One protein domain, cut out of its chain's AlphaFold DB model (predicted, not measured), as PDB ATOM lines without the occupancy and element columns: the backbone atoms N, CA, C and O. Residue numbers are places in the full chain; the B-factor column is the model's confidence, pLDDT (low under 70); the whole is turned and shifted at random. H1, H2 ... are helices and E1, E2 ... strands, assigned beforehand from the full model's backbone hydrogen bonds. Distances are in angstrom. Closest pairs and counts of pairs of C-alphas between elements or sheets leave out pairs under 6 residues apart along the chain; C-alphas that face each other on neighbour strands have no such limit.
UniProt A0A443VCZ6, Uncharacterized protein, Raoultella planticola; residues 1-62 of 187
ATOM      1  N   MET A   1     235.882  91.003 303.186       88.00
ATOM      2  CA  MET A   1     237.054  90.098 303.316       88.00
ATOM      3  C   MET A   1     236.577  88.698 303.707       88.00
ATOM      4  O   MET A   1     235.452  88.533 304.152       88.00
ATOM      5  N   GLN A   2     237.358  87.648 303.445       88.19
ATOM      6  CA  GLN A   2     237.058  86.291 303.927       88.19
ATOM      7  C   GLN A   2     238.247  85.748 304.721       88.19
ATOM      8  O   GLN A   2     239.382  85.827 304.256       88.19
ATOM      9  N   PHE A   3     237.979  85.136 305.871       90.75
ATOM     10  CA  PHE A   3     238.977  84.438 306.682       90.75
ATOM     11  C   PHE A   3     238.679  82.940 306.669       90.75
ATOM     12  O   PHE A   3     237.537  82.522 306.875       90.75
ATOM     13  N   LYS A   4     239.686  82.119 306.355       90.25
ATOM     14  CA  LYS A   4     239.524  80.661 306.246       90.25
ATOM     15  C   LYS A   4     240.664  79.925 306.928       90.25
ATOM     16  O   LYS A   4     241.829  80.218 306.659       90.25
ATOM     17  N   ILE A   5     240.328  78.924 307.736       90.81
ATOM     18  CA  ILE A   5     241.308  77.986 308.284       90.81
ATOM     19  C   ILE A   5     241.803  77.080 307.153       90.81
ATOM     20  O   ILE A   5     241.017  76.505 306.394       90.81
ATOM     21  N   ILE A   6     243.123  76.964 307.016       89.19
ATOM     22  CA  ILE A   6     243.750  76.069 306.045       89.19
ATOM     23  C   ILE A   6     243.507  74.642 306.497       89.19
ATOM     24  O   ILE A   6     243.982  74.240 307.552       89.19
ATOM     25  N   ARG A   7     242.827  73.857 305.666       87.50
ATOM     26  CA  ARG A   7     242.686  72.417 305.877       87.50
ATOM     27  C   ARG A   7     243.840  71.673 305.216       87.50
ATOM     28  O   ARG A   7     244.290  72.059 304.137       87.50
ATOM     29  N   HIS A   8     244.303  70.608 305.851       83.06
ATOM     30  CA  HIS A   8     245.294  69.692 305.297       83.06
ATOM     31  C   HIS A   8     244.717  68.281 305.251       83.06
ATOM     32  O   HIS A   8     243.808  67.943 306.008       83.06
ATOM     33  N   ARG A   9     245.219  67.475 304.317       84.75
ATOM     34  CA  ARG A   9     244.821  66.078 304.184       84.75
ATOM     35  C   ARG A   9     245.693  65.234 305.108       84.75
ATOM     36  O   ARG A   9     246.917  65.352 305.048       84.75
ATOM     37  N   ASP A  10     245.077  64.431 305.963       83.38
ATOM     38  CA  ASP A  10     245.792  63.471 306.796       83.38
ATOM     39  C   ASP A  10     246.173  62.208 305.998       83.38
ATOM     40  O   ASP A  10     245.832  62.052 304.820       83.38
ATOM     41  N   LYS A  11     246.943  61.315 306.631       82.69
ATOM     42  CA  LYS A  11     247.423  60.071 306.004       82.69
ATOM     43  C   LYS A  11     246.288  59.100 305.658       82.69
ATOM     44  O   LYS A  11     246.466  58.264 304.779       82.69
ATOM     45  N   GLU A  12     245.142  59.232 306.317       84.25
ATOM     46  CA  GLU A  12     243.941  58.409 306.127       84.25
ATOM     47  C   GLU A  12     243.013  59.000 305.051       84.25
ATOM     48  O   GLU A  12     242.009  58.403 304.671       84.25
ATOM     49  N   GLY A  13     243.382  60.156 304.492       79.88
ATOM     50  CA  GLY A  13     242.676  60.810 303.404       79.88
ATOM     51  C   GLY A  13     241.576  61.771 303.853       79.88
ATOM     52  O   GLY A  13     240.975  62.399 302.978       79.88
ATOM     53  N   GLY A  14     241.359  61.925 305.161       82.25
ATOM     54  CA  GLY A  14     240.464  62.905 305.762       82.25
ATOM     55  C   GLY A  14     241.051  64.316 305.729       82.25
ATOM     56  O   GLY A  14     242.264  64.514 305.664       82.25
ATOM     57  N   TYR A  15     240.186  65.330 305.747       82.06
ATOM     58  CA  TYR A  15     240.616  66.724 305.862       82.06
ATOM     59  C   TYR A  15     240.533  67.171 307.315       82.06
ATOM     60  O   TYR A  15     239.453  67.160 307.901       82.06
ATOM     61  N   ARG A  16     241.657  67.630 307.864       81.56
ATOM     62  CA  ARG A  16     241.729  68.231 309.195       81.56
ATOM     63  C   ARG A  16     241.997  69.717 309.095       81.56
ATOM     64  O   ARG A  16     242.675  70.193 308.179       81.56
ATOM     65  N   GLU A  17     241.455  70.461 310.044       84.12
ATOM     66  CA  GLU A  17     241.802  71.864 310.212       84.12
ATOM     67  C   GLU A  17     243.275  71.989 310.601       84.12
ATOM     68  O   GLU A  17     243.789  71.227 311.413       84.12
ATOM     69  N   GLY A  18     243.991  72.897 309.947       84.44
ATOM     70  CA  GLY A  18     245.386  73.198 310.240       84.44
ATOM     71  C   GLY A  18     245.536  74.412 311.152       84.44
ATOM     72  O   GLY A  18     244.578  75.116 311.460       84.44
ATOM     73  N   HIS A  19     246.783  74.706 311.510       86.50
ATOM     74  CA  HIS A  19     247.150  75.794 312.427       86.50
ATOM     75  C   HIS A  19     247.221  77.182 311.776       86.50
ATOM     76  O   HIS A  19     247.739  78.118 312.366       86.50
ATOM     77  N   ARG A  20     246.775  77.349 310.527       90.50
ATOM     78  CA  ARG A  20     246.924  78.626 309.814       90.50
ATOM     79  C   ARG A  20     245.602  79.149 309.298       90.50
ATOM     80  O   ARG A  20     244.796  78.389 308.768       90.50
ATOM     81  N   VAL A  21     245.444  80.464 309.360       91.81
ATOM     82  CA  VAL A  21     244.325  81.217 308.790       91.81
ATOM     83  C   VAL A  21     244.806  81.954 307.541       91.81
ATOM     84  O   VAL A  21     245.930  82.450 307.496       91.81
ATOM     85  N   GLN A  22     243.975  82.003 306.499       92.56
ATOM     86  CA  GLN A  22     244.194  82.808 305.293       92.56
ATOM     87  C   GLN A  22     243.225  83.983 305.246       92.56
ATOM     88  O   GLN A  22     242.018  83.781 305.386       92.56
ATOM     89  N   CYS A  23     243.752  85.167 304.934       91.88
ATOM     90  CA  CYS A  23     242.968  86.345 304.568       91.88
ATOM     91  C   CYS A  23     242.787  86.378 303.048       91.88
ATOM     92  O   CYS A  23     243.767  86.463 302.300       91.88
ATOM     93  N   LEU A  24     241.544  86.318 302.586       89.94
ATOM     94  CA  LEU A  24     241.154  86.310 301.180       89.94
ATOM     95  C   LEU A  24     240.413  87.605 300.837       89.94
ATOM     96  O   LEU A  24     239.255  87.801 301.216       89.94
ATOM     97  N   ARG A  25     241.075  88.480 300.078       89.38
ATOM     98  CA  ARG A  25     240.478  89.721 299.576       89.38
ATOM     99  C   ARG A  25     239.858  89.468 298.206       89.38
ATOM    100  O   ARG A  25     240.493  88.867 297.336       89.38
ATOM    101  N   ARG A  26     238.623  89.932 298.002       84.75
ATOM    102  CA  ARG A  26     237.998  89.947 296.672       84.75
ATOM    103  C   ARG A  26     238.698  91.003 295.817       84.75
ATOM    104  O   ARG A  26     238.841  92.142 296.244       84.75
ATOM    105  N   VAL A  27     239.175  90.593 294.646       83.81
ATOM    106  CA  VAL A  27     239.933  91.436 293.702       83.81
ATOM    107  C   VAL A  27     239.187  91.671 292.389       83.81
ATOM    108  O   VAL A  27     239.600  92.519 291.605       83.81
ATOM    109  N   ARG A  28     238.108  90.921 292.135       77.12
ATOM    110  CA  ARG A  28     237.215  91.079 290.980       77.12
ATOM    111  C   ARG A  28     235.777  90.784 291.394       77.12
ATOM    112  O   ARG A  28     235.554  90.013 292.330       77.12
ATOM    113  N   GLU A  29     234.824  91.382 290.688       75.69
ATOM    114  CA  GLU A  29     233.406  91.056 290.836       75.69
ATOM    115  C   GLU A  29     233.100  89.666 290.268       75.69
ATOM    116  O   GLU A  29     233.698  89.233 289.280       75.69
ATOM    117  N   VAL A  30     232.171  88.960 290.920       77.31
ATOM    118  CA  VAL A  30     231.706  87.648 290.464       77.31
ATOM    119  C   VAL A  30     230.767  87.865 289.286       77.31
ATOM    120  O   VAL A  30     229.721  88.493 289.423       77.31
ATOM    121  N   THR A  31     231.148  87.333 288.134       76.00
ATOM    122  CA  THR A  31     230.376  87.403 286.887       76.00
ATOM    123  C   THR A  31     230.300  86.005 286.271       76.00
ATOM    124  O   THR A  31     231.072  85.133 286.674       76.00
ATOM    125  N   PRO A  32     229.407  85.746 285.299       77.81
ATOM    126  CA  PRO A  32     229.386  84.464 284.592       77.81
ATOM    127  C   PRO A  32     230.748  84.091 283.978       77.81
ATOM    128  O   PRO A  32     231.126  82.922 283.997       77.81
ATOM    129  N   ASP A  33     231.518  85.090 283.529       77.94
ATOM    130  CA  ASP A  33     232.869  84.916 282.975       77.94
ATOM    131  C   ASP A  33     233.945  84.702 284.057       77.94
ATOM    132  O   ASP A  33     234.997  84.107 283.807       77.94
ATOM    133  N   PHE A  34     233.683  85.162 285.285       72.00
ATOM    134  CA  PHE A  34     234.558  85.010 286.447       72.00
ATOM    135  C   PHE A  34     233.769  84.458 287.646       72.00
ATOM    136  O   PHE A  34     233.428  85.213 288.565       72.00
ATOM    137  N   PRO A  35     233.475  83.144 287.658       72.62
ATOM    138  CA  PRO A  35     232.740  82.517 288.749       72.62
ATOM    139  C   PRO A  35     233.523  82.577 290.068       72.62
ATOM    140  O   PRO A  35     234.753  82.709 290.087       72.62
ATOM    141  N   GLU A  36     232.803  82.473 291.189       72.38
ATOM    142  CA  GLU A  36     233.403  82.575 292.519       72.38
ATOM    143  C   GLU A  36     234.488  81.504 292.726       72.38
ATOM    144  O   GLU A  36     234.271  80.309 292.542       72.38
ATOM    145  N   GLY A  37     235.699  81.943 293.077       70.81
ATOM    146  CA  GLY A  37     236.869  81.074 293.134       70.81
ATOM    147  C   GLY A  37     238.193  81.836 293.083       70.81
ATOM    148  O   GLY A  37     238.263  83.037 293.347       70.81
ATOM    149  N   LYS A  38     239.273  81.129 292.725       69.44
ATOM    150  CA  LYS A  38     240.649  81.670 292.718       69.44
ATOM    151  C   LYS A  38     240.844  82.877 291.789       69.44
ATOM    152  O   LYS A  38     241.756  83.661 292.009       69.44
ATOM    153  N   ASN A  39     239.995  83.034 290.774       70.19
ATOM    154  CA  ASN A  39     240.095  84.127 289.802       70.19
ATOM    155  C   ASN A  39     239.526  85.456 290.327       70.19
ATOM    156  O   ASN A  39     239.870  86.512 289.801       70.19
ATOM    157  N   VAL A  40     238.688  85.412 291.368       80.94
ATOM    158  CA  VAL A  40     238.049  86.596 291.972       80.94
ATOM    159  C   VAL A  40     238.572  86.916 293.375       80.94
ATOM    160  O   VAL A  40     238.297  87.993 293.901       80.94
ATOM    161  N   GLN A  41     239.358  86.021 293.984       84.31
ATOM    162  CA  GLN A  41     239.910  86.180 295.332       84.31
ATOM    163  C   GLN A  41     241.428  85.987 295.355       84.31
ATOM    164  O   GLN A  41     241.951  85.027 294.794       84.31
ATOM    165  N   ARG A  42     242.136  86.860 296.079       86.25
ATOM    166  CA  ARG A  42     243.581  86.757 296.310       86.25
ATOM    167  C   ARG A  42     243.870  86.586 297.797       86.25
ATOM    168  O   ARG A  42     243.299  87.285 298.631       86.25
ATOM    169  N   VAL A  43     244.800  85.687 298.120       89.06
ATOM    170  CA  VAL A  43     245.358  85.585 299.474       89.06
ATOM    171  C   VAL A  43     246.260  86.791 299.713       89.06
ATOM    172  O   VAL A  43     247.235  86.972 298.983       89.06
ATOM    173  N   VAL A  44     245.936  87.604 300.716       90.31
ATOM    174  CA  VAL A  44     246.723  88.796 301.075       90.31
ATOM    175  C   VAL A  44     247.625  88.565 302.283       90.31
ATOM    176  O   VAL A  44     248.672  89.190 302.376       90.31
ATOM    177  N   ALA A  45     247.254  87.641 303.169       90.31
ATOM    178  CA  ALA A  45     248.034  87.293 304.349       90.31
ATOM    179  C   ALA A  45     247.730  85.864 304.810       90.31
ATOM    180  O   ALA A  45     246.678  85.293 304.488       90.31
ATOM    181  N   LYS A  46     248.664  85.288 305.569       91.94
ATOM    182  CA  LYS A  46     248.484  84.033 306.299       91.94
ATOM    183  C   LYS A  46     249.115  84.182 307.672       91.94
ATOM    184  O   LYS A  46     250.245  84.647 307.748       91.94
ATOM    185  N   PHE A  47     248.429  83.738 308.710       91.50
ATOM    186  CA  PHE A  47     248.934  83.817 310.077       91.50
ATOM    187  C   PHE A  47     248.502  82.605 310.896       91.50
ATOM    188  O   PHE A  47     247.763  81.748 310.404       91.50
ATOM    189  N   ASP A  48     249.036  82.506 312.108       88.38
ATOM    190  CA  ASP A  48     248.726  81.432 313.044       88.38
ATOM    191  C   ASP A  48     247.276  81.534 313.545       88.38
ATOM    192  O   ASP A  48     246.801  82.618 313.874       88.38
ATOM    193  N   ARG A  49     246.568  80.406 313.601       85.12
ATOM    194  CA  ARG A  49     245.208  80.312 314.150       85.12
ATOM    195  C   ARG A  49     245.172  80.636 315.643       85.12
ATOM    196  O   ARG A  49     244.166  81.166 316.112       85.12
ATOM    197  N   GLU A  50     246.231  80.313 316.377       84.50
ATOM    198  CA  GLU A  50     246.302  80.505 317.829       84.50
ATOM    199  C   GLU A  50     246.609  81.959 318.213       84.50
ATOM    200  O   GLU A  50     246.506  82.338 319.380       84.50
ATOM    201  N   ALA A  51     246.940  82.806 317.233       84.12
ATOM    202  CA  ALA A  51     247.140  84.226 317.464       84.12
ATOM    203  C   ALA A  51     245.824  84.884 317.917       84.12
ATOM    204  O   ALA A  51     244.863  85.005 317.153       84.12
ATOM    205  N   ARG A  52     245.797  85.325 319.182       82.19
ATOM    206  CA  ARG A  52     244.648  86.015 319.793       82.19
ATOM    207  C   ARG A  52     244.421  87.413 319.216       82.19
ATOM    208  O   ARG A  52     243.305  87.919 319.248       82.19
ATOM    209  N   GLU A  53     245.476  88.010 318.678       87.75
ATOM    210  CA  GLU A  53     245.458  89.284 317.972       87.75
ATOM    211  C   GLU A  53     246.059  89.096 316.579       87.75
ATOM    212  O   GLU A  53     246.891  88.212 316.362       87.75
ATOM    213  N   LEU A  54     245.644  89.930 315.626       89.31
ATOM    214  CA  LEU A  54     246.257  89.934 314.302       89.31
ATOM    215  C   LEU A  54     247.742  90.319 314.416       89.31
ATOM    216  O   LEU A  54     248.052  91.349 315.017       89.31
ATOM    217  N   PRO A  55     248.662  89.551 313.807       92.44
ATOM    218  CA  PRO A  55     250.069  89.929 313.758       92.44
ATOM    219  C   PRO A  55     250.285  91.295 313.098       92.44
ATOM    220  O   PRO A  55     249.533  91.693 312.205       92.44
ATOM    221  N   ALA A  56     251.330  92.015 313.518       90.56
ATOM    222  CA  ALA A  56     251.587  93.391 313.082       90.56
ATOM    223  C   ALA A  56     251.757  93.531 311.557       90.56
ATOM    224  O   ALA A  56     251.290  94.502 310.964       90.56
ATOM    225  N   ASP A  57     252.382  92.546 310.912       90.12
ATOM    226  CA  ASP A  57     252.540  92.470 309.458       90.12
ATOM    227  C   ASP A  57     251.200  92.281 308.735       90.12
ATOM    228  O   ASP A  57     250.980  92.860 307.672       90.12
ATOM    229  N   VAL A  58     250.270  91.528 309.330       90.44
ATOM    230  CA  VAL A  58     248.913  91.350 308.798       90.44
ATOM    231  C   VAL A  58     248.072  92.604 309.016       90.44
ATOM    232  O   VAL A  58     247.411  93.060 308.082       90.44
ATOM    233  N   LEU A  59     248.133  93.201 310.211       91.12
ATOM    234  CA  LEU A  59     247.449  94.458 310.530       91.12
ATOM    235  C   LEU A  59     247.844  95.585 309.575       91.12
ATOM    236  O   LEU A  59     246.979  96.335 309.141       91.12
ATOM    237  N   ALA A  60     249.121  95.668 309.193       91.56
ATOM    238  CA  ALA A  60     249.609  96.687 308.265       91.56
ATOM    239  C   ALA A  60     249.007  96.582 306.846       91.56
ATOM    240  O   ALA A  60     249.022  97.557 306.097       91.56
ATOM    241  N   ILE A  61     248.495  95.409 306.457       90.94
ATOM    242  CA  ILE A  61     247.956  95.134 305.113       90.94
ATOM    243  C   ILE A  61     246.422  95.250 305.079       90.94
ATOM    244  O   ILE A  61     245.830  95.459 304.008       90.94
ATOM    245  N   LEU A  62     245.765  95.073 306.225       90.19
ATOM    246  CA  LEU A  62     244.312  95.103 306.346       90.19
ATOM    247  C   LEU A  62     243.797  96.531 306.540       90.19
ATOM    248  O   LEU A  62     244.388  97.351 307.235       90.19
TER     249      LEU A  62
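This is residues 1 to 62 of the 187 residues of an uncharacterized protein of Raoultella planticola (UniProt A0A443VCZ6). The model is a flat, arching wall, a single strongly twisted sheet of three strands with E2 between E1 and E3; E2 bends sharply, by 93 degrees at residue 19, and the hairpin tip between E1 and E2, residues 10 to 14, lies at one end. A long loop of residues 27 to 40 lies at the other end of E2, and the short helix H1 only grazes the sheet on the E3 side. The printed part has 62 residues, with three named strands and then one named helix, E1 E2 E3 H1; the sheet order is E1 - E2 - E3, all antiparallel, and the class is mostly strand. The whole is loose, with a radius of gyration of the C-alphas of 14.0 A, and the C-alphas span 36 by 36 by 11 A.

Begin at Met 1, the chain's first residue, and find C-alpha 2 at (237.058, 86.291, 303.927); from there E1 runs through residues 2 to 9, 21.7 A long. E2 is residues 15 to 26, the longest strand with 12 residues and 25.1 A; it bends by 93 degrees at residue 19. Look next at C-alpha 41 at (239.910, 86.180, 295.332), where E3, residues 41 to 48, begins; it is 20.3 A long and bends by 57 degrees at residue 44. H1 is residues 56 to 59, 5.0 A long, and ends at C-alpha 59, (247.449, 94.458, 310.530).

Start from the sheet, a meander, each strand the antiparallel neighbour of the one before. E1 and E2 form a hairpin at 148 degrees between their directions; N 8 and O 16 are within hydrogen-bond range at 2.9 A, and N 2 and O 24 likewise at 2.9 A. On the other side of E2, E3 forms a hairpin with it, at 132 degrees; look for N 21 and O 47, 2.8 A apart, and N 42 and O 25, 2.9 A apart. E1 and E3 are the edge strands. H1 only grazes the sheet, with residues 57 to 59; the closest C-alphas of E3 and H1 are those of Ala 45 and Val 58, 6.1 A apart. H1 is too short for any O i to N i+4 pair inside it, and its one O i to N i+3 pair is within range.

The two C-alphas farthest apart are those of Glu 12 and Ala 60, at 38.8 A. The printed part has no cut. The link from E1 to E2 is tight, that from E3 to H1 is short, and that from E2 to E3 is long. The mean pLDDT of the printed part is 84.9, and residue 38 alone is under 70.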